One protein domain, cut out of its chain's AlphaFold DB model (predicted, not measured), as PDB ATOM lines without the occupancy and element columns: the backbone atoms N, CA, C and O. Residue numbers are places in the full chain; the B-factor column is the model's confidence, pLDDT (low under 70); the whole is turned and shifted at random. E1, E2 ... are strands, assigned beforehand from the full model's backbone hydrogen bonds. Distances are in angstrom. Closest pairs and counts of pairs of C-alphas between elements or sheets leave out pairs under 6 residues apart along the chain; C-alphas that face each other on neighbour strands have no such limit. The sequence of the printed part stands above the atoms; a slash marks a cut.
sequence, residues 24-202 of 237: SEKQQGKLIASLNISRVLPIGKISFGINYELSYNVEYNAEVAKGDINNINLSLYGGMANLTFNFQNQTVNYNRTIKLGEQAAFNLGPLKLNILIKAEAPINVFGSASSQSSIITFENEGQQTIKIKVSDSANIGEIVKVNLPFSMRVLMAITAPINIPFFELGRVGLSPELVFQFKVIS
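What this domain is: This is residues 24 to 202 of the 237 residues of an uncharacterized protein of Crenarchaeota archaeon (UniProt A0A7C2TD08). A long, slender rod whose named elements are strands, in two halves end to end, with the hairpin of E1 and E2 running through both. In one half, E4, E10, E12 and parts of E1 and E2 face the sheet of E3, E16, E13 and E9 as a sandwich, two sheets face to face; in the other half, the hairpins E5 with E6, E7 with E8 and E14 with E15 join the far part of E1 and E2. The printed part has 179 residues and sixteen named strands, E1 to E16 in chain order, and no named helix: the class is all strand. Two sheets are branched, with antiparallel pairs; the third, in the order E3, E16, E13, E9, is mixed. The whole is loose, with a radius of gyration of the C-alphas of 20.0 A and spans of 66 by 24 by 21 A.

Where its parts are: E1, residues 24 to 41, begins with C-alpha 24 at (258.042, 333.919, 398.737), spans 50.0 A and bends by 58 degrees at residue 38. E2, residues 44 to 61, spans 52.7 A. Then come E3, 63 to 65; E4, 69 to 77; E5, 79 to 87; E6, 90 to 98, which bends by 50 degrees at residue 95; and E7, 103 to 108. E8, 111 to 122, spans 35.2 A; E9, 124 to 126, E10, 129 to 131, E11, 135 to 138, E12, 142 to 150, and E13, 159 to 164, follow. E14, 167 to 176, spans 29.1 A, and E15 is 180 to 189. E16, 194 to 201, ends with C-alpha 201 at (262.613, 327.292, 411.204).

How they stand to each other: E1 lies on one side of E2, antiparallel, with N 35 and O 50 2.8 A apart. On the other side of E2 are E4, with N 57 and O 75 at 2.9 A, and E5, with N 49 and O 84 at 2.8 A. E12 is beside E4, with N 72 and O 146 at 2.9 A. The sandwich's parts that face each other are 9.3 A centre to centre. In its second sheet, E16 and E13 have N 162 and O 196 at 2.9 A. In the third sheet, E7 and E11 lie on one side of E8 and E14 on the other, with N 116 and O 171 at 2.9 A. The closest C-alphas of E1 and E15 are Leu 35 and Val 188, 6.3 A.

The domain as a whole: The C-alphas farthest apart, of Asn 89 and Ser 202, are 66.6 A apart. The printed part has no cut and no long link. Mean pLDDT of the printed part is 87.3; residues 42 to 43 and 88 to 89 are under 70.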
ATOM      1  N   SER A  24     257.210 333.077 399.586       77.44
ATOM      2  CA  SER A  24     258.042 333.919 398.737       77.44
ATOM      3  C   SER A  24     257.580 335.371 398.865       77.44
ATOM      4  O   SER A  24     256.445 335.704 398.513       77.44
ATOM      5  N   GLU A  25     258.439 336.238 399.392       82.81
ATOM      6  CA  GLU A  25     258.230 337.680 399.424       82.81
ATOM      7  C   GLU A  25     258.847 338.322 398.184       82.81
ATOM      8  O   GLU A  25     260.009 338.084 397.842       82.81
ATOM      9  N   LYS A  26     258.059 339.172 397.517       86.75
ATOM     10  CA  LYS A  26     258.514 339.978 396.382       86.75
ATOM     11  C   LYS A  26     258.713 341.418 396.821       86.75
ATOM     12  O   LYS A  26     257.777 342.057 397.296       86.75
ATOM     13  N   GLN A  27     259.917 341.934 396.612       88.12
ATOM     14  CA  GLN A  27     260.275 343.320 396.879       88.12
ATOM     15  C   GLN A  27     260.750 344.001 395.603       88.12
ATOM     16  O   GLN A  27     261.548 343.455 394.847       88.12
ATOM     17  N   GLN A  28     260.283 345.224 395.381       90.50
ATOM     18  CA  GLN A  28     260.704 346.051 394.256       90.50
ATOM     19  C   GLN A  28     261.127 347.420 394.759       90.50
ATOM     20  O   GLN A  28     260.558 347.943 395.718       90.50
ATOM     21  N   GLY A  29     262.104 348.015 394.089       90.62
ATOM     22  CA  GLY A  29     262.533 349.362 394.418       90.62
ATOM     23  C   GLY A  29     263.532 349.926 393.425       90.62
ATOM     24  O   GLY A  29     263.766 349.371 392.346       90.62
ATOM     25  N   LYS A  30     264.100 351.068 393.807       90.94
ATOM     26  CA  LYS A  30     265.033 351.843 392.997       90.94
ATOM     27  C   LYS A  30     266.334 352.078 393.751       90.94
ATOM     28  O   LYS A  30     266.322 352.318 394.955       90.94
ATOM     29  N   LEU A  31     267.436 352.026 393.019       90.00
ATOM     30  CA  LEU A  31     268.790 352.319 393.468       90.00
ATOM     31  C   LEU A  31     269.289 353.538 392.696       90.00
ATOM     32  O   LEU A  31     269.247 353.539 391.467       90.00
ATOM     33  N   ILE A  32     269.756 354.571 393.393       90.31
ATOM     34  CA  ILE A  32     270.191 355.820 392.751       90.31
ATOM     35  C   ILE A  32     271.692 356.020 392.960       90.31
ATOM     36  O   ILE A  32     272.217 355.816 394.057       90.31
ATOM     37  N   ALA A  33     272.363 356.453 391.894       89.75
ATOM     38  CA  ALA A  33     273.758 356.866 391.872       89.75
ATOM     39  C   ALA A  33     273.896 358.289 391.331       89.75
ATOM     40  O   ALA A  33     273.303 358.627 390.308       89.75
ATOM     41  N   SER A  34     274.765 359.081 391.955       91.75
ATOM     42  CA  SER A  34     275.243 360.352 391.410       91.75
ATOM     43  C   SER A  34     276.764 360.385 391.485       91.75
ATOM     44  O   SER A  34     277.338 360.215 392.559       91.75
ATOM     45  N   LEU A  35     277.427 360.570 390.348       91.38
ATOM     46  CA  LEU A  35     278.881 360.590 390.241       91.38
ATOM     47  C   LEU A  35     279.304 361.783 389.388       91.38
ATOM     48  O   LEU A  35     278.936 361.893 388.223       91.38
ATOM     49  N   ASN A  36     280.112 362.663 389.971       91.19
ATOM     50  CA  ASN A  36     280.695 363.813 389.290       91.19
ATOM     51  C   ASN A  36     282.216 363.673 389.293       91.19
ATOM     52  O   ASN A  36     282.829 363.508 390.346       91.19
ATOM     53  N   ILE A  37     282.823 363.722 388.114       87.94
ATOM     54  CA  ILE A  37     284.252 363.523 387.887       87.94
ATOM     55  C   ILE A  37     284.766 364.657 387.011       87.94
ATOM     56  O   ILE A  37     284.142 365.037 386.026       87.94
ATOM     57  N   SER A  38     285.947 365.173 387.331       87.00
ATOM     58  CA  SER A  38     286.676 366.097 386.463       87.00
ATOM     59  C   SER A  38     288.031 365.497 386.122       87.00
ATOM     60  O   SER A  38     288.763 365.070 387.015       87.00
ATOM     61  N   ARG A  39     288.356 365.410 384.828       77.75
ATOM     62  CA  ARG A  39     289.584 364.777 384.335       77.75
ATOM     63  C   ARG A  39     290.239 365.612 383.241       77.75
ATOM     64  O   ARG A  39     289.581 366.205 382.391       77.75
ATOM     65  N   VAL A  40     291.568 365.627 383.236       79.56
ATOM     66  CA  VAL A  40     292.355 366.175 382.128       79.56
ATOM     67  C   VAL A  40     292.722 365.023 381.202       79.56
ATOM     68  O   VAL A  40     293.346 364.056 381.633       79.56
ATOM     69  N   LEU A  41     292.295 365.106 379.947       73.00
ATOM     70  CA  LEU A  41     292.622 364.150 378.895       73.00
ATOM     71  C   LEU A  41     293.601 364.798 377.896       73.00
ATOM     72  O   LEU A  41     293.718 366.025 377.865       73.00
ATOM     73  N   PRO A  42     294.282 364.010 377.040       67.50
ATOM     74  CA  PRO A  42     295.204 364.537 376.017       67.50
ATOM     75  C   PRO A  42     294.563 365.537 375.033       67.50
ATOM     76  O   PRO A  42     295.250 366.258 374.325       67.50
ATOM     77  N   ILE A  43     293.233 365.571 375.012       68.00
ATOM     78  CA  ILE A  43     292.338 366.368 374.164       68.00
ATOM     79  C   ILE A  43     291.639 367.498 374.949       68.00
ATOM     80  O   ILE A  43     290.614 368.015 374.516       68.00
ATOM     81  N   GLY A  44     292.170 367.887 376.114       74.75
ATOM     82  CA  GLY A  44     291.664 368.996 376.927       74.75
ATOM     83  C   GLY A  44     291.085 368.573 378.281       74.75
ATOM     84  O   GLY A  44     291.186 367.424 378.709       74.75
ATOM     85  N   LYS A  45     290.496 369.535 379.000       79.75
ATOM     86  CA  LYS A  45     289.833 369.291 380.292       79.75
ATOM     87  C   LYS A  45     288.378 368.909 380.064       79.75
ATOM     88  O   LYS A  45     287.661 369.630 379.372       79.75
ATOM     89  N   ILE A  46     287.962 367.800 380.668       78.12
ATOM     90  CA  ILE A  46     286.636 367.215 380.509       78.12
ATOM     91  C   ILE A  46     286.059 366.991 381.900       78.12
ATOM     92  O   ILE A  46     286.650 366.282 382.713       78.12
ATOM     93  N   SER A  47     284.911 367.599 382.189       84.25
ATOM     94  CA  SER A  47     284.113 367.210 383.357       84.25
ATOM     95  C   SER A  47     282.944 366.347 382.917       84.25
ATOM     96  O   SER A  47     282.364 366.564 381.857       84.25
ATOM     97  N   PHE A  48     282.627 365.365 383.740       85.06
ATOM     98  CA  PHE A  48     281.640 364.337 383.496       85.06
ATOM     99  C   PHE A  48     280.775 364.187 384.744       85.06
ATOM    100  O   PHE A  48     281.287 363.910 385.825       85.06
ATOM    101  N   GLY A  49     279.472 364.374 384.597       88.88
ATOM    102  CA  GLY A  49     278.477 364.070 385.614       88.88
ATOM    103  C   GLY A  49     277.578 362.948 385.126       88.88
ATOM    104  O   GLY A  49     277.193 362.927 383.958       88.88
ATOM    105  N   ILE A  50     277.230 362.026 386.012       89.06
ATOM    106  CA  ILE A  50     276.220 361.007 385.768       89.06
ATOM    107  C   ILE A  50     275.298 360.907 386.974       89.06
ATOM    108  O   ILE A  50     275.744 360.685 388.095       89.06
ATOM    109  N   ASN A  51     274.001 361.022 386.720       90.88
ATOM    110  CA  ASN A  51     272.961 360.566 387.627       90.88
ATOM    111  C   ASN A  51     272.306 359.351 386.984       90.88
ATOM    112  O   ASN A  51     271.861 359.429 385.840       90.88
ATOM    113  N   TYR A  52     272.279 358.233 387.693       90.00
ATOM    114  CA  TYR A  52     271.749 356.979 387.182       90.00
ATOM    115  C   TYR A  52     270.784 356.369 388.181       90.00
ATOM    116  O   TYR A  52     271.063 356.313 389.378       90.00
ATOM    117  N   GLU A  53     269.656 355.897 387.672       90.69
ATOM    118  CA  GLU A  53     268.664 355.167 388.445       90.69
ATOM    119  C   GLU A  53     268.601 353.728 387.934       90.69
ATOM    120  O   GLU A  53     268.500 353.495 386.732       90.69
ATOM    121  N   LEU A  54     268.651 352.768 388.849       90.06
ATOM    122  CA  LEU A  54     268.480 351.342 388.599       90.06
ATOM    123  C   LEU A  54     267.209 350.866 389.276       90.06
ATOM    124  O   LEU A  54     266.899 351.286 390.388       90.06
ATOM    125  N   SER A  55     266.497 349.951 388.630       90.50
ATOM    126  CA  SER A  55     265.369 349.269 389.259       90.50
ATOM    127  C   SER A  55     265.766 347.849 389.619       90.50
ATOM    128  O   SER A  55     266.474 347.179 388.864       90.50
ATOM    129  N   TYR A  56     265.284 347.384 390.765       92.19
ATOM    130  CA  TYR A  56     265.479 346.010 391.198       92.19
ATOM    131  C   TYR A  56     264.144 345.340 391.490       92.19
ATOM    132  O   TYR A  56     263.176 345.969 391.925       92.19
ATOM    133  N   ASN A  57     264.126 344.033 391.278       92.25
ATOM    134  CA  ASN A  57     263.087 343.145 391.761       92.25
ATOM    135  C   ASN A  57     263.771 341.980 392.465       92.25
ATOM    136  O   ASN A  57     264.712 341.402 391.925       92.25
ATOM    137  N   VAL A  58     263.326 341.663 393.669       91.31
ATOM    138  CA  VAL A  58     263.847 340.551 394.451       91.31
ATOM    139  C   VAL A  58     262.703 339.654 394.864       91.31
ATOM    140  O   VAL A  58     261.655 340.121 395.298       91.31
ATOM    141  N   GLU A  59     262.951 338.360 394.770       90.88
ATOM    142  CA  GLU A  59     262.092 337.310 395.272       90.88
ATOM    143  C   GLU A  59     262.901 336.398 396.207       90.88
ATOM    144  O   GLU A  59     263.960 335.896 395.819       90.88
ATOM    145  N   TYR A  60     262.434 336.205 397.443       89.12
ATOM    146  CA  TYR A  60     263.095 335.353 398.439       89.12
ATOM    147  C   TYR A  60     262.099 334.679 399.381       89.12
ATOM    148  O   TYR A  60     261.011 335.193 399.612       89.12
ATOM    149  N   ASN A  61     262.496 333.561 399.993       85.25
ATOM    150  CA  ASN A  61     261.681 332.908 401.016       85.25
ATOM    151  C   ASN A  61     261.856 333.579 402.384       85.25
ATOM    152  O   ASN A  61     262.989 333.733 402.847       85.25
ATOM    153  N   ALA A  62     260.746 333.912 403.045       81.38
ATOM    154  CA  ALA A  62     260.726 334.555 404.363       81.38
ATOM    155  C   ALA A  62     261.123 333.617 405.525       81.38
ATOM    156  O   ALA A  62     261.562 334.075 406.585       81.38
ATOM    157  N   GLU A  63     261.022 332.301 405.327       85.25
ATOM    158  CA  GLU A  63     261.411 331.276 406.300       85.25
ATOM    159  C   GLU A  63     262.243 330.182 405.627       85.25
ATOM    160  O   GLU A  63     261.966 329.782 404.494       85.25
ATOM    161  N   VAL A  64     263.286 329.711 406.321       85.19
ATOM    162  CA  VAL A  64     264.230 328.709 405.799       85.19
ATOM    163  C   VAL A  64     264.579 327.718 406.900       85.19
ATOM    164  O   VAL A  64     264.872 328.109 408.031       85.19
ATOM    165  N   ALA A  65     264.547 326.425 406.593       85.94
ATOM    166  CA  ALA A  65     264.916 325.399 407.554       85.94
ATOM    167  C   ALA A  65     266.440 325.272 407.714       85.94
ATOM    168  O   ALA A  65     267.239 325.682 406.872       85.94
ATOM    169  N   LYS A  66     266.860 324.708 408.847       87.00
ATOM    170  CA  LYS A  66     268.274 324.410 409.117       87.00
ATOM    171  C   LYS A  66     268.838 323.460 408.060       87.00
ATOM    172  O   LYS A  66     268.170 322.491 407.712       87.00
ATOM    173  N   GLY A  67     270.060 323.720 407.604       86.81
ATOM    174  CA  GLY A  67     270.738 322.911 406.586       86.81
ATOM    175  C   GLY A  67     270.306 323.204 405.145       86.81
ATOM    176  O   GLY A  67     271.051 322.882 404.213       86.81
ATOM    177  N   ASP A  68     269.155 323.854 404.956       87.50
ATOM    178  CA  ASP A  68     268.605 324.137 403.636       87.50
ATOM    179  C   ASP A  68     269.318 325.300 402.941       87.50
ATOM    180  O   ASP A  68     269.975 326.154 403.549       87.50
ATOM    181  N   ILE A  69     269.167 325.319 401.616       88.00
ATOM    182  CA  ILE A  69     269.653 326.388 400.750       88.00
ATOM    183  C   ILE A  69     268.465 327.248 400.336       88.00
ATOM    184  O   ILE A  69     267.561 326.778 399.646       88.00
ATOM    185  N   ASN A  70     268.504 328.523 400.711       88.69
ATOM    186  CA  ASN A  70     267.580 329.526 400.212       88.69
ATOM    187  C   ASN A  70     268.116 330.156 398.927       88.69
ATOM    188  O   ASN A  70     269.300 330.497 398.838       88.69
ATOM    189  N   ASN A  71     267.226 330.351 397.959       90.50
ATOM    190  CA  ASN A  71     267.532 331.001 396.693       90.50
ATOM    191  C   ASN A  71     266.895 332.391 396.695       90.50
ATOM    192  O   ASN A  71     265.674 332.512 396.658       90.50
ATOM    193  N   ILE A  72     267.724 333.429 396.719       91.25
ATOM    194  CA  ILE A  72     267.282 334.812 396.538       91.25
ATOM    195  C   ILE A  72     267.447 335.139 395.062       91.25
ATOM    196  O   ILE A  72     268.563 335.210 394.545       91.25
ATOM    197  N   ASN A  73     266.329 335.302 394.375       92.25
ATOM    198  CA  ASN A  73     266.284 335.684 392.978       92.25
ATOM    199  C   ASN A  73     266.291 337.205 392.893       92.25
ATOM    200  O   ASN A  73     265.333 337.855 393.294       92.25
ATOM    201  N   LEU A  74     267.373 337.770 392.374       92.69
ATOM    202  CA  LEU A  74     267.565 339.204 392.224       92.69
ATOM    203  C   LEU A  74     267.635 339.537 390.741       92.69
ATOM    204  O   LEU A  74     268.534 339.088 390.036       92.69
ATOM    205  N   SER A  75     266.728 340.386 390.290       91.38
ATOM    206  CA  SER A  75     266.747 340.955 388.953       91.38
ATOM    207  C   SER A  75     267.118 342.424 389.026       91.38
ATOM    208  O   SER A  75     266.484 343.190 389.756       91.38
ATOM    209  N   LEU A  76     268.121 342.816 388.245       88.75
ATOM    210  CA  LEU A  76     268.437 344.217 387.999       88.75
ATOM    211  C   LEU A  76     268.065 344.593 386.575       88.75
ATOM    212  O   LEU A  76     268.398 343.894 385.612       88.75
ATOM    213  N   TYR A  77     267.424 345.746 386.465       85.94
ATOM    214  CA  TYR A  77     267.052 346.361 385.207       85.94
ATOM    215  C   TYR A  77     267.723 347.727 385.133       85.94
ATOM    216  O   TYR A  77     267.776 348.462 386.125       85.94
ATOM    217  N   GLY A  78     268.250 348.051 383.957       76.19
ATOM    218  CA  GLY A  78     268.803 349.356 383.659       76.19
ATOM    219  C   GLY A  78     267.741 350.436 383.801       76.19
ATOM    220  O   GLY A  78     266.536 350.173 383.754       76.19
ATOM    221  N   GLY A  79     268.189 351.672 383.965       77.19
ATOM    222  CA  GLY A  79     267.281 352.806 384.001       77.19
ATOM    223  C   GLY A  79     267.829 354.028 383.291       77.19
ATOM    224  O   GLY A  79     268.619 353.951 382.344       77.19
ATOM    225  N   MET A  80     267.304 355.179 383.682       81.88
ATOM    226  CA  MET A  80     267.568 356.434 382.998       81.88
ATOM    227  C   MET A  80     268.886 357.030 383.497       81.88
ATOM    228  O   MET A  80     269.064 357.246 384.696       81.88
ATOM    229  N   ALA A  81     269.807 357.291 382.568       85.75
ATOM    230  CA  ALA A  81     271.044 358.010 382.824       85.75
ATOM    231  C   ALA A  81     270.891 359.463 382.376       85.75
ATOM    232  O   ALA A  81     270.641 359.739 381.201       85.75
ATOM    233  N   ASN A  82     271.105 360.398 383.295       88.00
ATOM    234  CA  ASN A  82     271.369 361.784 382.945       88.00
ATOM    235  C   ASN A  82     272.880 362.012 382.982       88.00
ATOM    236  O   ASN A  82     273.502 361.912 384.039       88.00
ATOM    237  N   LEU A  83     273.455 362.276 381.815       88.00
ATOM    238  CA  LEU A  83     274.877 362.467 381.595       88.00
ATOM    239  C   LEU A  83     275.135 363.925 381.228       88.00
ATOM    240  O   LEU A  83     274.588 364.434 380.250       88.00
ATOM    241  N   THR A  84     276.028 364.572 381.959       87.50
ATOM    242  CA  THR A  84     276.496 365.924 381.658       87.50
ATOM    243  C   THR A  84     277.964 365.869 381.296       87.50
ATOM    244  O   THR A  84     278.781 365.354 382.057       87.50
ATOM    245  N   PHE A  85     278.317 366.444 380.154       85.19
ATOM    246  CA  PHE A  85     279.701 366.591 379.741       85.19
ATOM    247  C   PHE A  85     280.044 368.068 379.565       85.19
ATOM    248  O   PHE A  85     279.340 368.787 378.860       85.19
ATOM    249  N   ASN A  86     281.145 368.512 380.171       82.50
ATOM    250  CA  ASN A  86     281.651 369.877 380.040       82.50
ATOM    251  C   ASN A  86     283.043 369.863 379.403       82.50
ATOM    252  O   ASN A  86     283.973 369.285 379.973       82.50
ATOM    253  N   PHE A  87     283.195 370.546 378.267       78.56
ATOM    254  CA  PHE A  87     284.456 370.702 377.530       78.56
ATOM    255  C   PHE A  87     284.672 372.169 377.208       78.56
ATOM    256  O   PHE A  87     283.773 372.751 376.623       78.56
ATOM    257  N   GLN A  88     285.839 372.741 377.532       68.38
ATOM    258  CA  GLN A  88     286.352 374.020 376.991       68.38
ATOM    259  C   GLN A  88     285.269 375.015 376.484       68.38
ATOM    260  O   GLN A  88     285.319 375.443 375.336       68.38
ATOM    261  N   ASN A  89     284.299 375.379 377.340       67.75
ATOM    262  CA  ASN A  89     283.182 376.321 377.097       67.75
ATOM    263  C   ASN A  89     281.861 375.773 376.502       67.75
ATOM    264  O   ASN A  89     280.994 376.562 376.136       67.75
ATOM    265  N   GLN A  90     281.656 374.460 376.437       74.19
ATOM    266  CA  GLN A  90     280.395 373.827 376.044       74.19
ATOM    267  C   GLN A  90     279.961 372.801 377.092       74.19
ATOM    268  O   GLN A  90     280.738 371.928 377.491       74.19
ATOM    269  N   THR A  91     278.702 372.905 377.510       82.19
ATOM    270  CA  THR A  91     278.015 371.913 378.340       82.19
ATOM    271  C   THR A  91     277.025 371.168 377.468       82.19
ATOM    272  O   THR A  91     276.143 371.782 376.870       82.19
ATOM    273  N   VAL A  92     277.150 369.846 377.413       82.38
ATOM    274  CA  VAL A  92     276.211 368.984 376.704       82.38
ATOM    275  C   VAL A  92     275.543 368.060 377.708       82.38
ATOM    276  O   VAL A  92     276.212 367.295 378.403       82.38
ATOM    277  N   ASN A  93     274.218 368.144 377.775       84.19
ATOM    278  CA  ASN A  93     273.394 367.305 378.631       84.19
ATOM    279  C   ASN A  93     272.685 366.257 377.777       84.19
ATOM    280  O   ASN A  93     271.981 366.596 376.826       84.19
ATOM    281  N   TYR A  94     272.846 364.992 378.143       83.38
ATOM    282  CA  TYR A  94     272.149 363.871 377.537       83.38
ATOM    283  C   TYR A  94     271.308 363.187 378.593       83.38
ATOM    284  O   TYR A  94     271.833 362.634 379.553       83.38
ATOM    285  N   ASN A  95     270.003 363.160 378.366       84.38
ATOM    286  CA  ASN A  95     269.120 362.289 379.112       84.38
ATOM    287  C   ASN A  95     268.778 361.089 378.230       84.38
ATOM    288  O   ASN A  95     268.158 361.248 377.176       84.38
ATOM    289  N   ARG A  96     269.247 359.904 378.618       83.56
ATOM    290  CA  ARG A  96     269.072 358.682 377.837       83.56
ATOM    291  C   ARG A  96     268.891 357.487 378.762       83.56
ATOM    292  O   ARG A  96     269.636 357.303 379.717       83.56
ATOM    293  N   THR A  97     267.954 356.613 378.420       85.00
ATOM    294  CA  THR A  97     267.900 355.272 379.009       85.00
ATOM    295  C   THR A  97     269.098 354.463 378.530       85.00
ATOM    296  O   THR A  97     269.262 354.258 377.327       85.00
ATOM    297  N   ILE A  98     269.939 354.034 379.468       84.50
ATOM    298  CA  ILE A  98     271.097 353.180 379.198       84.50
ATOM    299  C   ILE A  98     270.876 351.909 379.985       84.50
ATOM    300  O   ILE A  98     270.761 351.958 381.212       84.50
ATOM    301  N   LYS A  99     270.810 350.775 379.297       87.81
ATOM    302  CA  LYS A  99     270.682 349.495 379.980       87.81
ATOM    303  C   LYS A  99     271.986 349.126 380.669       87.81
ATOM    304  O   LYS A  99     273.074 349.489 380.220       87.81
ATOM    305  N   LEU A 100     271.888 348.381 381.762       88.44
ATOM    306  CA  LEU A 100     273.078 347.843 382.405       88.44
ATOM    307  C   LEU A 100     273.810 346.925 381.415       88.44
ATOM    308  O   LEU A 100     273.168 346.090 380.778       88.44
ATOM    309  N   GLY A 101     275.121 347.108 381.252       87.19
ATOM    310  CA  GLY A 101     275.903 346.381 380.245       87.19
ATOM    311  C   GLY A 101     275.851 346.934 378.824       87.19
ATOM    312  O   GLY A 101     276.669 346.553 377.988       87.19
ATOM    313  N   GLU A 102     274.936 347.861 378.531       89.38
ATOM    314  CA  GLU A 102     274.868 348.494 377.218       89.38
ATOM    315  C   GLU A 102     276.005 349.503 377.054       89.38
ATOM    316  O   GLU A 102     276.256 350.356 377.911       89.38
ATOM    317  N   GLN A 103     276.667 349.437 375.902       89.81
ATOM    318  CA  GLN A 103     277.590 350.470 375.466       89.81
ATOM    319  C   GLN A 103     276.824 351.585 374.746       89.81
ATOM    320  O   GLN A 103     276.349 351.412 373.623       89.81
ATOM    321  N   ALA A 104     276.768 352.765 375.359       88.81
ATOM    322  CA  ALA A 104     276.180 353.955 374.761       88.81
ATOM    323  C   ALA A 104     277.264 354.841 374.131       88.81
ATOM    324  O   ALA A 104     278.179 355.302 374.814       88.81
ATOM    325  N   ALA A 105     277.151 355.099 372.827       89.19
ATOM    326  CA  ALA A 105     278.042 356.004 372.106       89.19
ATOM    327  C   ALA A 105     277.476 357.434 372.050       89.19
ATOM    328  O   ALA A 105     276.300 357.628 371.736       89.19
ATOM    329  N   PHE A 106     278.335 358.426 372.277       86.38
ATOM    330  CA  PHE A 106     278.040 359.857 372.228       86.38
ATOM    331  C   PHE A 106     279.001 360.545 371.264       86.38
ATOM    332  O   PHE A 106     280.217 360.361 371.354       86.38
ATOM    333  N   ASN A 107     278.449 361.327 370.337       85.25
ATOM    334  CA  ASN A 107     279.228 362.130 369.404       85.25
ATOM    335  C   ASN A 107     279.253 363.585 369.884       85.25
ATOM    336  O   ASN A 107     278.205 364.217 370.002       85.25
ATOM    337  N   LEU A 108     280.450 364.087 370.174       79.38
ATOM    338  CA  LEU A 108     280.720 365.381 370.796       79.38
ATOM    339  C   LEU A 108     281.648 366.199 369.890       79.38
ATOM    340  O   LEU A 108     282.706 366.666 370.309       79.38
ATOM    341  N   GLY A 109     281.279 366.300 368.611       77.88
ATOM    342  CA  GLY A 109     282.083 366.953 367.579       77.88
ATOM    343  C   GLY A 109     283.274 366.081 367.160       77.88
ATOM    344  O   GLY A 109     283.055 365.032 366.556       77.88
ATOM    345  N   PRO A 110     284.532 366.470 367.449       75.62
ATOM    346  CA  PRO A 110     285.700 365.657 367.102       75.62
ATOM    347  C   PRO A 110     285.877 364.422 368.003       75.62
ATOM    348  O   PRO A 110     286.705 363.562 367.704       75.62
ATOM    349  N   LEU A 111     285.131 364.336 369.112       78.88
ATOM    350  CA  LEU A 111     285.242 363.263 370.096       78.88
ATOM    351  C   LEU A 111     284.074 362.292 370.007       78.88
ATOM    352  O   LEU A 111     282.912 362.694 370.042       78.88
ATOM    353  N   LYS A 112     284.387 360.995 369.999       87.19
ATOM    354  CA  LYS A 112     283.395 359.931 370.180       87.19
ATOM    355  C   LYS A 112     283.666 359.206 371.490       87.19
ATOM    356  O   LYS A 112     284.707 358.562 371.632       87.19
ATOM    357  N   LEU A 113     282.734 359.328 372.431       87.31
ATOM    358  CA  LEU A 113     282.801 358.696 373.746       87.31
ATOM    359  C   LEU A 113     281.885 357.487 373.774       87.31
ATOM    360  O   LEU A 113     280.754 357.550 373.303       87.31
ATOM    361  N   ASN A 114     282.358 356.396 374.353       90.88
ATOM    362  CA  ASN A 114     281.535 355.237 374.649       90.88
ATOM    363  C   ASN A 114     281.478 355.075 376.157       90.88
ATOM    364  O   ASN A 114     282.525 355.021 376.797       90.88
ATOM    365  N   ILE A 115     280.274 354.998 376.706       88.88
ATOM    366  CA  ILE A 115     280.031 354.781 378.128       88.88
ATOM    367  C   ILE A 115     279.464 353.386 378.309       88.88
ATOM    368  O   ILE A 115     278.563 352.983 377.577       88.88
ATOM    369  N   LEU A 116     279.989 352.677 379.299       91.25
ATOM    370  CA  LEU A 116     279.485 351.390 379.748       91.25
ATOM    371  C   LEU A 116     279.269 351.456 381.260       91.25
ATOM    372  O   LEU A 116     280.179 351.820 382.010       91.25
ATOM    373  N   ILE A 117     278.065 351.102 381.697       90.12
ATOM    374  CA  ILE A 117     277.688 351.064 383.110       90.12
ATOM    375  C   ILE A 117     277.633 349.603 383.552       90.12
ATOM    376  O   ILE A 117     276.940 348.791 382.937       90.12
ATOM    377  N   LYS A 118     278.359 349.279 384.624       91.81
ATOM    378  CA  LYS A 118     278.328 347.969 385.290       91.81
ATOM    379  C   LYS A 118     277.928 348.134 386.751       91.81
ATOM    380  O   LYS A 118     278.213 349.170 387.352       91.81
ATOM    381  N   ALA A 119     277.316 347.106 387.330       91.69
ATOM    382  CA  ALA A 119     276.971 347.076 388.748       91.69
ATOM    383  C   ALA A 119     277.542 345.822 389.411       91.69
ATOM    384  O   ALA A 119     277.571 344.746 388.818       91.69
ATOM    385  N   GLU A 120     277.991 345.964 390.650       92.06
ATOM    386  CA  GLU A 120     278.493 344.866 391.468       92.06
ATOM    387  C   GLU A 120     278.004 345.012 392.908       92.06
ATOM    388  O   GLU A 120     277.874 346.126 393.418       92.06
ATOM    389  N   ALA A 121     277.731 343.889 393.563       92.75
ATOM    390  CA  ALA A 121     277.298 343.843 394.952       92.75
ATOM    391  C   ALA A 121     278.024 342.714 395.688       92.75
ATOM    392  O   ALA A 121     277.762 341.538 395.409       92.75
ATOM    393  N   PRO A 122     278.935 343.033 396.622       93.12
ATOM    394  CA  PRO A 122     279.405 342.071 397.609       93.12
ATOM    395  C   PRO A 122     278.224 341.462 398.373       93.12
ATOM    396  O   PRO A 122     277.239 342.146 398.644       93.12
ATOM    397  N   ILE A 123     278.322 340.184 398.727       94.25
ATOM    398  CA  ILE A 123     277.295 339.494 399.506       94.25
ATOM    399  C   ILE A 123     277.774 339.395 400.948       94.25
ATOM    400  O   ILE A 123     278.662 338.605 401.266       94.25
ATOM    401  N   ASN A 124     277.146 340.170 401.828       94.25
ATOM    402  CA  ASN A 124     277.421 340.133 403.257       94.25
ATOM    403  C   ASN A 124     276.310 339.349 403.957       94.25
ATOM    404  O   ASN A 124     275.163 339.796 403.999       94.25
ATOM    405  N   VAL A 125     276.643 338.179 404.501       93.69
ATOM    406  CA  VAL A 125     275.702 337.334 405.248       93.69
ATOM    407  C   VAL A 125     276.001 337.436 406.737       93.69
ATOM    408  O   VAL A 125     277.147 337.288 407.153       93.69
ATOM    409  N   PHE A 126     274.962 337.667 407.531       93.81
ATOM    410  CA  PHE A 126     275.018 337.734 408.987       93.81
ATOM    411  C   PHE A 126     274.121 336.656 409.608       93.81
ATOM    412  O   PHE A 126     273.046 336.357 409.081       93.81
ATOM    413  N   GLY A 127     274.548 336.124 410.756       91.00
ATOM    414  CA  GLY A 127     273.899 335.005 411.449       91.00
ATOM    415  C   GLY A 127     274.501 333.649 411.068       91.00
ATOM    416  O   GLY A 127     275.548 333.577 410.426       91.00
ATOM    417  N   SER A 128     273.837 332.566 411.468       91.44
ATOM    418  CA  SER A 128     274.268 331.178 411.238       91.44
ATOM    419  C   SER A 128     273.983 330.698 409.810       91.44
ATOM    420  O   SER A 128     273.330 329.674 409.595       91.44
ATOM    421  N   ALA A 129     274.467 331.439 408.818       92.81
ATOM    422  CA  ALA A 129     274.353 331.100 407.407       92.81
ATOM    423  C   ALA A 129     275.593 331.542 406.629       92.81
ATOM    424  O   ALA A 129     276.361 332.396 407.069       92.81
ATOM    425  N   SER A 130     275.779 330.974 405.443       92.81
ATOM    426  CA  SER A 130     276.848 331.356 404.527       92.81
ATOM    427  C   SER A 130     276.327 331.487 403.104       92.81
ATOM    428  O   SER A 130     275.362 330.836 402.704       92.81
ATOM    429  N   SER A 131     276.972 332.350 402.324       91.56
ATOM    430  CA  SER A 131     276.741 332.426 400.885       91.56
ATOM    431  C   SER A 131     277.741 331.537 400.156       91.56
ATOM    432  O   SER A 131     278.910 331.464 400.534       91.56
ATOM    433  N   GLN A 132     277.300 330.895 399.076       87.62
ATOM    434  CA  GLN A 132     278.201 330.182 398.161       87.62
ATOM    435  C   GLN A 132     279.022 331.134 397.275       87.62
ATOM    436  O   GLN A 132     280.003 330.717 396.662       87.62
ATOM    437  N   SER A 133     278.632 332.407 397.203       87.38
ATOM    438  CA  SER A 133     279.301 333.445 396.415       87.38
ATOM    439  C   SER A 133     279.607 334.659 397.286       87.38
ATOM    440  O   SER A 133     278.807 335.033 398.140       87.38
ATOM    441  N   SER A 134     280.752 335.302 397.066       89.25
ATOM    442  CA  SER A 134     281.154 336.507 397.805       89.25
ATOM    443  C   SER A 134     280.720 337.809 397.129       89.25
ATOM    444  O   SER A 134     280.664 338.848 397.782       89.25
ATOM    445  N   ILE A 135     280.412 337.775 395.831       92.25
ATOM    446  CA  ILE A 135     280.041 338.942 395.031       92.25
ATOM    447  C   ILE A 135     279.110 338.538 393.890       92.25
ATOM    448  O   ILE A 135     279.200 337.428 393.366       92.25
ATOM    449  N   ILE A 136     278.238 339.460 393.497       90.50
ATOM    450  CA  ILE A 136     277.412 339.374 392.296       90.50
ATOM    451  C   ILE A 136     277.844 340.495 391.371       90.50
ATOM    452  O   ILE A 136     277.873 341.657 391.774       90.50
ATOM    453  N   THR A 137     278.130 340.147 390.125       90.38
ATOM    454  CA  THR A 137     278.446 341.120 389.085       90.38
ATOM    455  C   THR A 137     277.350 341.083 388.041       90.38
ATOM    456  O   THR A 137     277.041 340.032 387.483       90.38
ATOM    457  N   PHE A 138     276.780 342.244 387.761       89.88
ATOM    458  CA  PHE A 138     275.808 342.419 386.702       89.88
ATOM    459  C   PHE A 138     276.494 343.075 385.511       89.88
ATOM    460  O   PHE A 138     276.710 344.291 385.466       89.88
ATOM    461  N   GLU A 139     276.874 342.228 384.558       85.31
ATOM    462  CA  GLU A 139     277.458 342.672 383.295       85.31
ATOM    463  C   GLU A 139     276.413 343.106 382.279       85.31
ATOM    464  O   GLU A 139     276.762 343.882 381.407       85.31
ATOM    465  N   ASN A 140     275.173 342.629 382.414       89.12
ATOM    466  CA  ASN A 140     274.002 342.992 381.619       89.12
ATOM    467  C   ASN A 140     272.760 343.032 382.527       89.12
ATOM    468  O   ASN A 140     272.796 342.514 383.648       89.12
ATOM    469  N   GLU A 141     271.653 343.595 382.036       88.88
ATOM    470  CA  GLU A 141     270.331 343.386 382.647       88.88
ATOM    471  C   GLU A 141     270.011 341.895 382.751       88.88
ATOM    472  O   GLU A 141     270.279 341.119 381.830       88.88
ATOM    473  N   GLY A 142     269.391 341.496 383.858       90.00
ATOM    474  CA  GLY A 142     268.985 340.114 384.029       90.00
ATOM    475  C   GLY A 142     268.808 339.701 385.475       90.00
ATOM    476  O   GLY A 142     268.914 340.502 386.408       90.00
ATOM    477  N   GLN A 143     268.528 338.414 385.624       91.12
ATOM    478  CA  GLN A 143     268.304 337.767 386.901       91.12
ATOM    479  C   GLN A 143     269.550 336.995 387.330       91.12
ATOM    480  O   GLN A 143     270.160 336.278 386.539       91.12
ATOM    481  N   GLN A 144     269.901 337.136 388.599       91.69
ATOM    482  CA  GLN A 144     270.940 336.383 389.284       91.69
ATOM    483  C   GLN A 144     270.318 335.686 390.494       91.69
ATOM    484  O   GLN A 144     269.431 336.234 391.151       91.69
ATOM    485  N   THR A 145     270.782 334.477 390.801       92.12
ATOM    486  CA  THR A 145     270.329 333.733 391.982       92.12
ATOM    487  C   THR A 145     271.450 333.680 393.006       92.12
ATOM    488  O   THR A 145     272.534 333.170 392.728       92.12
ATOM    489  N   ILE A 146     271.169 334.164 394.212       92.81
ATOM    490  CA  ILE A 146     272.071 334.085 395.359       92.81
ATOM    491  C   ILE A 146     271.661 332.881 396.190       92.81
ATOM    492  O   ILE A 146     270.495 332.743 396.557       92.81
ATOM    493  N   LYS A 147     272.628 332.022 396.505       93.38
ATOM    494  CA  LYS A 147     272.404 330.809 397.295       93.38
ATOM    495  C   LYS A 147     272.940 330.992 398.703       93.38
ATOM    496  O   LYS A 147     274.153 331.107 398.891       93.38
ATOM    497  N   ILE A 148     272.035 330.978 399.674       93.38
ATOM    498  CA  ILE A 148     272.353 331.114 401.094       93.38
ATOM    499  C   ILE A 148     272.084 329.786 401.786       93.38
ATOM    500  O   ILE A 148     270.942 329.338 401.836       93.38
ATOM    501  N   LYS A 149     273.130 329.152 402.315       93.06
ATOM    502  CA  LYS A 149     273.014 327.917 403.090       93.06
ATOM    503  C   LYS A 149     272.898 328.250 404.572       93.06
ATOM    504  O   LYS A 149     273.795 328.882 405.130       93.06
ATOM    505  N   VAL A 150     271.830 327.791 405.216       91.81
ATOM    506  CA  VAL A 150     271.673 327.891 406.673       91.81
ATOM    507  C   VAL A 150     272.465 326.768 407.342       91.81
ATOM    508  O   VAL A 150     272.435 325.624 406.890       91.81
ATOM    509  N   SER A 151     273.189 327.079 408.418       91.00
ATOM    510  CA  SER A 151     273.940 326.078 409.182       91.00
ATOM    511  C   SER A 151     273.010 325.028 409.796       91.00
ATOM    512  O   SER A 151     271.931 325.353 410.295       91.00
ATOM    513  N   ASP A 152     273.465 323.777 409.859       88.44
ATOM    514  CA  ASP A 152     272.770 322.708 410.588       88.44
ATOM    515  C   ASP A 152     272.673 323.012 412.098       88.44
ATOM    516  O   ASP A 152     271.743 322.569 412.776       88.44
ATOM    517  N   SER A 153     273.606 323.816 412.621       88.31
ATOM    518  CA  SER A 153     273.659 324.245 414.024       88.31
ATOM    519  C   SER A 153     272.841 325.500 414.348       88.31
ATOM    520  O   SER A 153     272.822 325.906 415.508       88.31
ATOM    521  N   ALA A 154     272.181 326.126 413.366       88.69
ATOM    522  CA  ALA A 154     271.445 327.374 413.578       88.69
ATOM    523  C   ALA A 154     270.338 327.216 414.635       88.69
ATOM    524  O   ALA A 154     269.706 326.157 414.744       88.69
ATOM    525  N   ASN A 155     270.062 328.265 415.412       88.19
ATOM    526  CA  ASN A 155     268.983 328.233 416.399       88.19
ATOM    527  C   ASN A 155     267.622 328.472 415.730       88.19
ATOM    528  O   ASN A 155     267.503 329.217 414.764       88.19
ATOM    529  N   ILE A 156     266.564 327.825 416.233       86.88
ATOM    530  CA  ILE A 156     265.209 328.086 415.720       86.88
ATOM    531  C   ILE A 156     264.819 329.509 416.117       86.88
ATOM    532  O   ILE A 156     265.006 329.911 417.262       86.88
ATOM    533  N   GLY A 157     264.254 330.254 415.172       83.75
ATOM    534  CA  GLY A 157     263.883 331.650 415.347       83.75
ATOM    535  C   GLY A 157     265.032 332.636 415.156       83.75
ATOM    536  O   GLY A 157     264.783 333.838 415.211       83.75
ATOM    537  N   GLU A 158     266.252 332.156 414.901       89.25
ATOM    538  CA  GLU A 158     267.373 333.008 414.517       89.25
ATOM    539  C   GLU A 158     267.062 333.746 413.209       89.25
ATOM    540  O   GLU A 158     266.429 333.194 412.306       89.25
ATOM    541  N   ILE A 159     267.491 335.004 413.114       90.50
ATOM    542  CA  ILE A 159     267.321 335.822 411.915       90.50
ATOM    543  C   ILE A 159     268.627 335.786 411.134       90.50
ATOM    544  O   ILE A 159     269.674 336.184 411.643       90.50
ATOM    545  N   VAL A 160     268.546 335.346 409.883       91.19
ATOM    546  CA  VAL A 160     269.639 335.477 408.922       91.19
ATOM    547  C   VAL A 160     269.394 336.735 408.109       91.19
ATOM    548  O   VAL A 160     268.295 336.953 407.596       91.19
ATOM    549  N   LYS A 161     270.427 337.567 407.993       93.56
ATOM    550  CA  LYS A 161     270.373 338.827 407.251       93.56
ATOM    551  C   LYS A 161     271.383 338.802 406.116       93.56
ATOM    552  O   LYS A 161     272.542 338.454 406.324       93.56
ATOM    553  N   VAL A 162     270.946 339.191 404.926       93.38
ATOM    554  CA  VAL A 162     271.789 339.290 403.734       93.38
ATOM    555  C   VAL A 162     271.772 340.734 403.261       93.38
ATOM    556  O   VAL A 162     270.724 341.243 402.875       93.38
ATOM    557  N   ASN A 163     272.931 341.383 403.302       93.69
ATOM    558  CA  ASN A 163     273.118 342.738 402.803       93.69
ATOM    559  C   ASN A 163     273.849 342.709 401.463       93.69
ATOM    560  O   ASN A 163     274.881 342.047 401.325       93.69
ATOM    561  N   LEU A 164     273.347 343.498 400.519       92.88
ATOM    562  CA  LEU A 164     273.943 343.750 399.214       92.88
ATOM    563  C   LEU A 164     274.210 345.255 399.050       92.88
ATOM    564  O   LEU A 164     273.339 345.991 398.571       92.88
ATOM    565  N   PRO A 165     275.399 345.739 399.446       92.88
ATOM    566  CA  PRO A 165     275.838 347.089 399.129       92.88
ATOM    567  C   PRO A 165     276.197 347.177 397.644       92.88
ATOM    568  O   PRO A 165     277.305 346.833 397.232       92.88
ATOM    569  N   PHE A 166     275.252 347.617 396.816       92.56
ATOM    570  CA  PHE A 166     275.527 347.793 395.395       92.56
ATOM    571  C   PHE A 166     276.503 348.940 395.166       92.56
ATOM    572  O   PHE A 166     276.431 349.997 395.790       92.56
ATOM    573  N   SER A 167     277.370 348.758 394.184       92.19
ATOM    574  CA  SER A 167     278.168 349.824 393.612       92.19
ATOM    575  C   SER A 167     278.061 349.795 392.098       92.19
ATOM    576  O   SER A 167     277.925 348.740 391.477       92.19
ATOM    577  N   MET A 168     278.105 350.978 391.506       90.88
ATOM    578  CA  MET A 168     278.089 351.171 390.071       90.88
ATOM    579  C   MET A 168     279.457 351.652 389.616       90.88
ATOM    580  O   MET A 168     280.022 352.595 390.176       90.88
ATOM    581  N   ARG A 169     279.974 351.008 388.575       91.50
ATOM    582  CA  ARG A 169     281.212 351.373 387.896       91.50
ATOM    583  C   ARG A 169     280.865 351.972 386.549       91.50
ATOM    584  O   ARG A 169     280.092 351.395 385.783       91.50
ATOM    585  N   VAL A 170     281.466 353.117 386.261       89.62
ATOM    586  CA  VAL A 170     281.309 353.793 384.978       89.62
ATOM    587  C   VAL A 170     282.616 353.668 384.225       89.62
ATOM    588  O   VAL A 170     283.663 354.137 384.675       89.62
ATOM    589  N   LEU A 171     282.554 353.004 383.080       91.62
ATOM    590  CA  LEU A 171     283.681 352.820 382.183       91.62
ATOM    591  C   LEU A 171     283.498 353.731 380.972       91.62
ATOM    592  O   LEU A 171     282.390 353.862 380.448       91.62
ATOM    593  N   MET A 172     284.586 354.339 380.511       89.25
ATOM    594  CA  MET A 172     284.594 355.159 379.302       89.25
ATOM    595  C   MET A 172     285.693 354.707 378.357       89.25
ATOM    596  O   MET A 172     286.803 354.412 378.789       89.25
ATOM    597  N   ALA A 173     285.383 354.699 377.067       90.62
ATOM    598  CA  ALA A 173     286.357 354.616 375.989       90.62
ATOM    599  C   ALA A 173     286.234 355.852 375.091       90.62
ATOM    600  O   ALA A 173     285.149 356.419 374.936       90.62
ATOM    601  N   ILE A 174     287.344 356.252 374.476       87.50
ATOM    602  CA  ILE A 174     287.407 357.360 373.516       87.50
ATOM    603  C   ILE A 174     287.859 356.750 372.201       87.50
ATOM    604  O   ILE A 174     288.888 356.095 372.173       87.50
ATOM    605  N   THR A 175     287.104 356.918 371.123       86.31
ATOM    606  CA  THR A 175     287.431 356.257 369.842       86.31
ATOM    607  C   THR A 175     287.865 357.226 368.746       86.31
ATOM    608  O   THR A 175     288.209 356.785 367.655       86.31
ATOM    609  N   ALA A 176     287.827 358.536 369.001       79.94
ATOM    610  CA  ALA A 176     288.285 359.566 368.071       79.94
ATOM    611  C   ALA A 176     288.642 360.869 368.815       79.94
ATOM    612  O   ALA A 176     287.980 361.169 369.814       79.94
ATOM    613  N   PRO A 177     289.658 361.629 368.352       78.62
ATOM    614  CA  PRO A 177     290.626 361.257 367.309       78.62
ATOM    615  C   PRO A 177     291.681 360.249 367.801       78.62
ATOM    616  O   PRO A 177     292.405 359.673 366.999       78.62
ATOM    617  N   ILE A 178     291.764 360.020 369.115       80.88
ATOM    618  CA  ILE A 178     292.656 359.041 369.745       80.88
ATOM    619  C   ILE A 178     291.810 357.844 370.182       80.88
ATOM    620  O   ILE A 178     290.723 358.036 370.725       80.88
ATOM    621  N   ASN A 179     292.309 356.626 369.965       87.50
ATOM    622  CA  ASN A 179     291.652 355.406 370.423       87.50
ATOM    623  C   ASN A 179     292.186 354.993 371.803       87.50
ATOM    624  O   ASN A 179     293.264 354.414 371.921       87.50
ATOM    625  N   ILE A 180     291.429 355.317 372.845       87.50
ATOM    626  CA  ILE A 180     291.677 354.926 374.229       87.50
ATOM    627  C   ILE A 180     290.641 353.846 374.585       87.50
ATOM    628  O   ILE A 180     289.440 354.141 374.554       87.50
ATOM    629  N   PRO A 181     291.072 352.613 374.922       90.44
ATOM    630  CA  PRO A 181     290.161 351.533 375.300       90.44
ATOM    631  C   PRO A 181     289.422 351.859 376.603       90.44
ATOM    632  O   PRO A 181     289.738 352.836 377.279       90.44
ATOM    633  N   PHE A 182     288.443 351.029 376.974       91.38
ATOM    634  CA  PHE A 182     287.681 351.240 378.202       91.38
ATOM    635  C   PHE A 182     288.584 351.332 379.434       91.38
ATOM    636  O   PHE A 182     289.348 350.416 379.736       91.38
ATOM    637  N   PHE A 183     288.436 352.427 380.170       88.56
ATOM    638  CA  PHE A 183     289.039 352.639 381.478       88.56
ATOM    639  C   PHE A 183     287.967 353.053 382.488       88.56
ATOM    640  O   PHE A 183     286.928 353.609 382.125       88.56
ATOM    641  N   GLU A 184     288.214 352.787 383.770       90.94
ATOM    642  CA  GLU A 184     287.308 353.200 384.840       90.94
ATOM    643  C   GLU A 184     287.389 354.716 385.039       90.94
ATOM    644  O   GLU A 184     288.457 355.274 385.306       90.94
ATOM    645  N   LEU A 185     286.251 355.389 384.866       85.88
ATOM    646  CA  LEU A 185     286.109 356.801 385.204       85.88
ATOM    647  C   LEU A 185     285.962 356.985 386.703       85.88
ATOM    648  O   LEU A 185     286.565 357.885 387.280       85.88
ATOM    649  N   GLY A 186     285.154 356.124 387.310       88.12
ATOM    650  CA  GLY A 186     284.950 356.086 388.739       88.12
ATOM    651  C   GLY A 186     283.893 355.073 389.136       88.12
ATOM    652  O   GLY A 186     283.266 354.406 388.303       88.12
ATOM    653  N   ARG A 187     283.706 355.000 390.449       91.62
ATOM    654  CA  ARG A 187     282.794 354.093 391.127       91.62
ATOM    655  C   ARG A 187     282.001 354.870 392.161       91.62
ATOM    656  O   ARG A 187     282.551 355.737 392.835       91.62
ATOM    657  N   VAL A 188     280.728 354.534 392.300       90.88
ATOM    658  CA  VAL A 188     279.839 355.129 393.299       90.88
ATOM    659  C   VAL A 188     279.002 354.039 393.960       90.88
ATOM    660  O   VAL A 188     278.557 353.106 393.293       90.88
ATOM    661  N   GLY A 189     278.821 354.127 395.278       90.31
ATOM    662  CA  GLY A 189     277.886 353.268 396.004       90.31
ATOM    663  C   GLY A 189     276.446 353.647 395.670       90.31
ATOM    664  O   GLY A 189     276.127 354.830 395.566       90.31
ATOM    665  N   LEU A 190     275.583 352.656 395.485       88.44
ATOM    666  CA  LEU A 190     274.159 352.880 395.292       88.44
ATOM    667  C   LEU A 190     273.460 352.884 396.645       88.44
ATOM    668  O   LEU A 190     273.770 352.068 397.512       88.44
ATOM    669  N   SER A 191     272.502 353.793 396.806       82.00
ATOM    670  CA  SER A 191     271.685 353.863 398.015       82.00
ATOM    671  C   SER A 191     270.195 353.779 397.675       82.00
ATOM    672  O   SER A 191     269.778 354.344 396.653       82.00
ATOM    673  N   PRO A 192     269.396 353.077 398.503       81.44
ATOM    674  CA  PRO A 192     269.791 352.317 399.706       81.44
ATOM    675  C   PRO A 192     270.530 350.995 399.392       81.44
ATOM    676  O   PRO A 192     270.506 350.521 398.262       81.44
ATOM    677  N   GLU A 193     271.173 350.378 400.389       82.81
ATOM    678  CA  GLU A 193     271.624 348.979 400.270       82.81
ATOM    679  C   GLU A 193     270.412 348.036 400.298       82.81
ATOM    680  O   GLU A 193     269.449 348.295 401.026       82.81
ATOM    681  N   LEU A 194     270.453 346.922 399.553       87.81
ATOM    682  CA  LEU A 194     269.392 345.914 399.654       87.81
ATOM    683  C   LEU A 194     269.656 344.997 400.839       87.81
ATOM    684  O   LEU A 194     270.749 344.450 400.983       87.81
ATOM    685  N   VAL A 195     268.642 344.828 401.680       89.88
ATOM    686  CA  VAL A 195     268.713 344.014 402.888       89.88
ATOM    687  C   VAL A 195     267.570 343.015 402.875       89.88
ATOM    688  O   VAL A 195     266.406 343.405 402.885       89.88
ATOM    689  N   PHE A 196     267.909 341.734 402.935       89.56
ATOM    690  CA  PHE A 196     266.950 340.641 403.066       89.56
ATOM    691  C   PHE A 196     267.071 340.027 404.449       89.56
ATOM    692  O   PHE A 196     268.172 339.931 405.001       89.56
ATOM    693  N   GLN A 197     265.945 339.606 405.009       90.00
ATOM    694  CA  GLN A 197     265.904 338.920 406.291       90.00
ATOM    695  C   GLN A 197     264.966 337.731 406.185       90.00
ATOM    696  O   GLN A 197     263.884 337.844 405.618       90.00
ATOM    697  N   PHE A 198     265.383 336.604 406.742       88.50
ATOM    698  CA  PHE A 198     264.526 335.437 406.870       88.50
ATOM    699  C   PHE A 198     264.784 334.731 408.195       88.50
ATOM    700  O   PHE A 198     265.871 334.810 408.776       88.50
ATOM    701  N   LYS A 199     263.744 334.061 408.689       88.19
ATOM    702  CA  LYS A 199     263.751 333.392 409.988       88.19
ATOM    703  C   LYS A 199     264.075 331.910 409.829       88.19
ATOM    704  O   LYS A 199     263.504 331.226 408.980       88.19
ATOM    705  N   VAL A 200     264.968 331.404 410.675       86.69
ATOM    706  CA  VAL A 200     265.307 329.981 410.716       86.69
ATOM    707  C   VAL A 200     264.173 329.202 411.379       86.69
ATOM    708  O   VAL A 200     263.807 329.472 412.525       86.69
ATOM    709  N   ILE A 201     263.650 328.193 410.688       83.94
ATOM    710  CA  ILE A 201     262.613 327.292 411.204       83.94
ATOM    711  C   ILE A 201     263.151 325.873 411.418       83.94
ATOM    712  O   ILE A 201     264.229 325.495 410.953       83.94
ATOM    713  N   SER A 202     262.409 325.053 412.162       72.25
ATOM    714  CA  SER A 202     262.760 323.643 412.316       72.25
ATOM    715  C   SER A 202     262.382 322.850 411.062       72.25
ATOM    716  O   SER A 202     261.212 322.528 410.879       72.25
TER     717      SER A 202